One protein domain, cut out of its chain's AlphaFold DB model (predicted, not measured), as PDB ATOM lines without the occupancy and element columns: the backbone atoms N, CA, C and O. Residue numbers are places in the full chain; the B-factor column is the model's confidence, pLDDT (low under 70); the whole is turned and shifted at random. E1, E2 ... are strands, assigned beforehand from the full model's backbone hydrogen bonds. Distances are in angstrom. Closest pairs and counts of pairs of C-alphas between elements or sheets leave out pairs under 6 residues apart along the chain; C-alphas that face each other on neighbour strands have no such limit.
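This is residues 2 to 43 of the 60 residues of an uncharacterized protein of Dyella japonica A8 (UniProt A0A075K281). What is seen first? There is little regular structure: a small two-strand hairpin, E1 and E2, joined by a long loop whose residues 23 to 29 stick out at one end, while the tail, residues 38 to 43, runs to the other. What is it made of? The 42 printed residues hold two named strands, E1 then E2, antiparallel, with 8 residues, under half; the class is all strand. How compact is it? It is only just loose, close to extended, with a radius of gyration of the C-alphas of 13.6 A and spans of 49 by 16 by 13 A.

How do the strands pair? E1, residues 2 to 5, and E2, residues 34 to 37, are antiparallel at 152 degrees. C-alphas 3 and 36 face each other at 4.6 A. Which backbone atoms meet? N 4 and O 35, 2.8 A, are within hydrogen-bond range.

Where does E1 begin? C-alpha 2 is at (-10.341, -10.040, 25.019); E1 is 10.4 A long. Where does E2 end? C-alpha 37 is at (-11.181, -5.543, 27.792); E2 is 10.6 A long.

How large is it? The farthest C-alphas, Thr 25 and Ala 43, are 49.5 A apart. Is it continuous? The printed part has no cut; the 28-residue link is long. Where is confidence low? Residue 27 is under 70.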
ATOM      1  N   GLN A   2     -10.273 -10.128  26.475       94.06
ATOM      2  CA  GLN A   2     -10.341 -10.040  25.019       94.06
ATOM      3  C   GLN A   2      -9.418  -8.922  24.534       94.06
ATOM      4  O   GLN A   2      -9.470  -7.806  25.055       94.06
ATOM      5  N   LEU A   3      -8.613  -9.242  23.526       94.06
ATOM      6  CA  LEU A   3      -7.738  -8.308  22.834       94.06
ATOM      7  C   LEU A   3      -8.447  -7.727  21.607       94.06
ATOM      8  O   LEU A   3      -9.196  -8.427  20.918       94.06
ATOM      9  N   LEU A   4      -8.203  -6.451  21.334       94.56
ATOM     10  CA  LEU A   4      -8.703  -5.736  20.171       94.56
ATOM     11  C   LEU A   4      -7.563  -4.971  19.488       94.56
ATOM     12  O   LEU A   4      -6.580  -4.601  20.132       94.56
ATOM     13  N   ASP A   5      -7.712  -4.717  18.194       92.62
ATOM     14  CA  ASP A   5      -6.840  -3.802  17.456       92.62
ATOM     15  C   ASP A   5      -7.160  -2.325  17.760       92.62
ATOM     16  O   ASP A   5      -8.096  -1.996  18.502       92.62
ATOM     17  N   GLY A   6      -6.357  -1.411  17.207       90.50
ATOM     18  CA  GLY A   6      -6.507   0.034  17.402       90.50
ATOM     19  C   GLY A   6      -7.888   0.566  17.008       90.50
ATOM     20  O   GLY A   6      -8.409   1.479  17.660       90.50
ATOM     21  N   ASN A   7      -8.532  -0.065  16.025       92.00
ATOM     22  CA  ASN A   7      -9.876   0.261  15.552       92.00
ATOM     23  C   ASN A   7     -10.975  -0.315  16.463       92.00
ATOM     24  O   ASN A   7     -12.140   0.048  16.328       92.00
ATOM     25  N   GLY A   8     -10.615  -1.162  17.433       92.50
ATOM     26  CA  GLY A   8     -11.549  -1.801  18.354       92.50
ATOM     27  C   GLY A   8     -12.188  -3.075  17.800       92.50
ATOM     28  O   GLY A   8     -13.150  -3.561  18.396       92.50
ATOM     29  N   ALA A   9     -11.676  -3.636  16.702       93.94
ATOM     30  CA  ALA A   9     -12.090  -4.949  16.228       93.94
ATOM     31  C   ALA A   9     -11.336  -6.049  16.984       93.94
ATOM     32  O   ALA A   9     -10.209  -5.869  17.443       93.94
ATOM     33  N   VAL A  10     -11.968  -7.213  17.149       94.31
ATOM     34  CA  VAL A  10     -11.379  -8.326  17.906       94.31
ATOM     35  C   VAL A  10     -10.076  -8.771  17.241       94.31
ATOM     36  O   VAL A  10     -10.019  -8.966  16.024       94.31
ATOM     37  N   PHE A  11      -9.029  -8.950  18.042       93.25
ATOM     38  CA  PHE A  11      -7.817  -9.645  17.631       93.25
ATOM     39  C   PHE A  11      -7.987 -11.128  18.007       93.25
ATOM     40  O   PHE A  11      -7.986 -11.446  19.200       93.25
ATOM     41  N   PRO A  12      -8.203 -12.039  17.040       92.88
ATOM     42  CA  PRO A  12      -8.469 -13.441  17.345       92.88
ATOM     43  C   PRO A  12      -7.235 -14.125  17.940       92.88
ATOM     44  O   PRO A  12      -6.108 -13.892  17.508       92.88
ATOM     45  N   LEU A  13      -7.449 -14.990  18.930       92.75
ATOM     46  CA  LEU A  13      -6.372 -15.773  19.529       92.75
ATOM     47  C   LEU A  13      -5.774 -16.740  18.494       92.75
ATOM     48  O   LEU A  13      -6.498 -17.272  17.654       92.75
ATOM     49  N   ALA A  14      -4.460 -16.974  18.576       92.25
ATOM     50  CA  ALA A  14      -3.724 -17.908  17.718       92.25
ATOM     51  C   ALA A  14      -3.876 -17.645  16.205       92.25
ATOM     52  O   ALA A  14      -3.723 -18.551  15.392       92.25
ATOM     53  N   THR A  15      -4.178 -16.401  15.823       92.56
ATOM     54  CA  THR A  15      -4.328 -15.984  14.426       92.56
ATOM     55  C   THR A  15      -3.396 -14.818  14.141       92.56
ATOM     56  O   THR A  15      -3.375 -13.838  14.887       92.56
ATOM     57  N   TYR A  16      -2.641 -14.902  13.048       89.12
ATOM     58  CA  TYR A  16      -1.816 -13.788  12.595       89.12
ATOM     59  C   TYR A  16      -2.690 -12.694  11.976       89.12
ATOM     60  O   TYR A  16      -3.563 -12.965  11.153       89.12
ATOM     61  N   LYS A  17      -2.429 -11.443  12.355       87.94
ATOM     62  CA  LYS A  17      -2.961 -10.251  11.691       87.94
ATOM     63  C   LYS A  17      -1.790  -9.440  11.157       87.94
ATOM     64  O   LYS A  17      -0.806  -9.241  11.866       87.94
ATOM     65  N   MET A  18      -1.911  -8.967   9.920       84.25
ATOM     66  CA  MET A  18      -0.914  -8.082   9.332       84.25
ATOM     67  C   MET A  18      -0.925  -6.752  10.085       84.25
ATOM     68  O   MET A  18      -1.975  -6.126  10.235       84.25
ATOM     69  N   ALA A  19       0.240  -6.326  10.566       77.25
ATOM     70  CA  ALA A  19       0.377  -5.021  11.180       77.25
ATOM     71  C   ALA A  19       0.496  -3.960  10.077       77.25
ATOM     72  O   ALA A  19       1.563  -3.738   9.508       77.25
ATOM     73  N   SER A  20      -0.627  -3.336   9.733       71.00
ATOM     74  CA  SER A  20      -0.666  -2.232   8.775       71.00
ATOM     75  C   SER A  20       0.021  -1.000   9.369       71.00
ATOM     76  O   SER A  20      -0.373  -0.549  10.445       71.00
ATOM     77  N   GLY A  21       1.017  -0.449   8.672       70.31
ATOM     78  CA  GLY A  21       1.708   0.781   9.079       70.31
ATOM     79  C   GLY A  21       3.209   0.637   9.326       70.31
ATOM     80  O   GLY A  21       3.855   1.637   9.620       70.31
ATOM     81  N   TYR A  22       3.773  -0.567   9.191       73.75
ATOM     82  CA  TYR A  22       5.223  -0.720   9.091       73.75
ATOM     83  C   TYR A  22       5.681  -0.451   7.655       73.75
ATOM     84  O   TYR A  22       5.274  -1.160   6.734       73.75
ATOM     85  N   ASP A  23       6.511   0.575   7.471       72.94
ATOM     86  CA  ASP A  23       7.184   0.844   6.203       72.94
ATOM     87  C   ASP A  23       8.449  -0.019   6.111       72.94
ATOM     88  O   ASP A  23       9.451   0.227   6.789       72.94
ATOM     89  N   THR A  24       8.397  -1.047   5.264       75.19
ATOM     90  CA  THR A  24       9.518  -1.971   5.039       75.19
ATOM     91  C   THR A  24      10.682  -1.333   4.280       75.19
ATOM     92  O   THR A  24      11.776  -1.894   4.277       75.19
ATOM     93  N   THR A  25      10.474  -0.174   3.646       74.38
ATOM     94  CA  THR A  25      11.477   0.529   2.831       74.38
ATOM     95  C   THR A  25      12.218   1.613   3.610       74.38
ATOM     96  O   THR A  25      13.417   1.794   3.408       74.38
ATOM     97  N   ALA A  26      11.533   2.299   4.528       73.06
ATOM     98  CA  ALA A  26      12.137   3.299   5.409       73.06
ATOM     99  C   ALA A  26      12.766   2.674   6.668       73.06
ATOM    100  O   ALA A  26      13.711   3.230   7.232       73.06
ATOM    101  N   GLY A  27      12.258   1.514   7.102       69.62
ATOM    102  CA  GLY A  27      12.634   0.904   8.374       69.62
ATOM    103  C   GLY A  27      12.298   1.794   9.581       69.62
ATOM    104  O   GLY A  27      11.679   2.850   9.467       69.62
ATOM    105  N   GLY A  28      12.709   1.361  10.775       78.88
ATOM    106  CA  GLY A  28      12.570   2.144  12.007       78.88
ATOM    107  C   GLY A  28      11.456   1.687  12.952       78.88
ATOM    108  O   GLY A  28      10.936   0.574  12.856       78.88
ATOM    109  N   SER A  29      11.148   2.537  13.932       81.12
ATOM    110  CA  SER A  29      10.167   2.245  14.978       81.12
ATOM    111  C   SER A  29       8.745   2.307  14.437       81.12
ATOM    112  O   SER A  29       8.367   3.263  13.767       81.12
ATOM    113  N   PHE A  30       7.925   1.331  14.813       82.31
ATOM    114  CA  PHE A  30       6.513   1.298  14.456       82.31
ATOM    115  C   PHE A  30       5.662   0.980  15.680       82.31
ATOM    116  O   PHE A  30       6.094   0.298  16.608       82.31
ATOM    117  N   THR A  31       4.445   1.515  15.687       86.62
ATOM    118  CA  THR A  31       3.494   1.340  16.786       86.62
ATOM    119  C   THR A  31       2.380   0.399  16.352       86.62
ATOM    120  O   THR A  31       1.709   0.658  15.356       86.62
ATOM    121  N   ILE A  32       2.134  -0.652  17.139       88.94
ATOM    122  CA  ILE A  32       0.935  -1.493  17.020       88.94
ATOM    123  C   ILE A  32      -0.076  -1.008  18.057       88.94
ATOM    124  O   ILE A  32       0.076  -1.323  19.241       88.94
ATOM    125  N   PRO A  33      -1.110  -0.246  17.670       91.19
ATOM    126  CA  PRO A  33      -2.144   0.140  18.614       91.19
ATOM    127  C   PRO A  33      -2.989  -1.088  18.978       91.19
ATOM    128  O   PRO A  33      -3.617  -1.704  18.116       91.19
ATOM    129  N   LEU A  34      -3.027  -1.426  20.267       92.50
ATOM    130  CA  LEU A  34      -3.831  -2.516  20.819       92.50
ATOM    131  C   LEU A  34      -4.712  -2.004  21.957       92.50
ATOM    132  O   LEU A  34      -4.363  -1.062  22.670       92.50
ATOM    133  N   LYS A  35      -5.858  -2.656  22.145       94.69
ATOM    134  CA  LYS A  35      -6.799  -2.405  23.242       94.69
ATOM    135  C   LYS A  35      -7.133  -3.728  23.929       94.69
ATOM    136  O   LYS A  35      -7.152  -4.772  23.286       94.69
ATOM    137  N   ALA A  36      -7.442  -3.698  25.222       94.69
ATOM    138  CA  ALA A  36      -7.849  -4.885  25.976       94.69
ATOM    139  C   ALA A  36      -9.109  -4.607  26.803       94.69
ATOM    140  O   ALA A  36      -9.291  -3.505  27.321       94.69
ATOM    141  N   ARG A  37      -9.982  -5.612  26.938       94.88
ATOM    142  CA  ARG A  37     -11.181  -5.543  27.792       94.88
ATOM    143  C   ARG A  37     -11.517  -6.884  28.434       94.88
ATOM    144  O   ARG A  37     -11.162  -7.944  27.919       94.88
ATOM    145  N   TYR A  38     -12.279  -6.867  29.522       94.19
ATOM    146  CA  TYR A  38     -12.965  -8.074  29.982       94.19
ATOM    147  C   TYR A  38     -14.165  -8.368  29.081       94.19
ATOM    148  O   TYR A  38     -14.889  -7.462  28.679       94.19
ATOM    149  N   TYR A  39     -14.366  -9.643  28.758       91.50
ATOM    150  CA  TYR A  39     -15.496 -10.106  27.964       91.50
ATOM    151  C   TYR A  39     -16.181 -11.238  28.720       91.50
ATOM    152  O   TYR A  39     -15.541 -12.234  29.063       91.50
ATOM    153  N   ARG A  40     -17.461 -11.046  29.044       91.19
ATOM    154  CA  ARG A  40     -18.256 -11.997  29.819       91.19
ATOM    155  C   ARG A  40     -18.708 -13.138  28.913       91.19
ATOM    156  O   ARG A  40     -19.380 -12.897  27.920       91.19
ATOM    157  N   THR A  41     -18.395 -14.372  29.293       92.31
ATOM    158  CA  THR A  41     -18.827 -15.589  28.583       92.31
ATOM    159  C   THR A  41     -19.844 -16.421  29.370       92.31
ATOM    160  O   THR A  41     -20.419 -17.352  28.821       92.31
ATOM    161  N   GLY A  42     -20.100 -16.089  30.641       93.38
ATOM    162  CA  GLY A  42     -21.001 -16.841  31.521       93.38
ATOM    163  C   GLY A  42     -21.376 -16.073  32.790       93.38
ATOM    164  O   GLY A  42     -21.284 -14.844  32.832       93.38
ATOM    165  N   ALA A  43     -21.829 -16.773  33.833       94.31
ATOM    166  CA  ALA A  43     -22.070 -16.167  35.145       94.31
ATOM    167  C   ALA A  43     -20.748 -15.677  35.768       94.31
ATOM    168  O   ALA A  43     -19.746 -16.387  35.743       94.31
TER     169      ALA A  43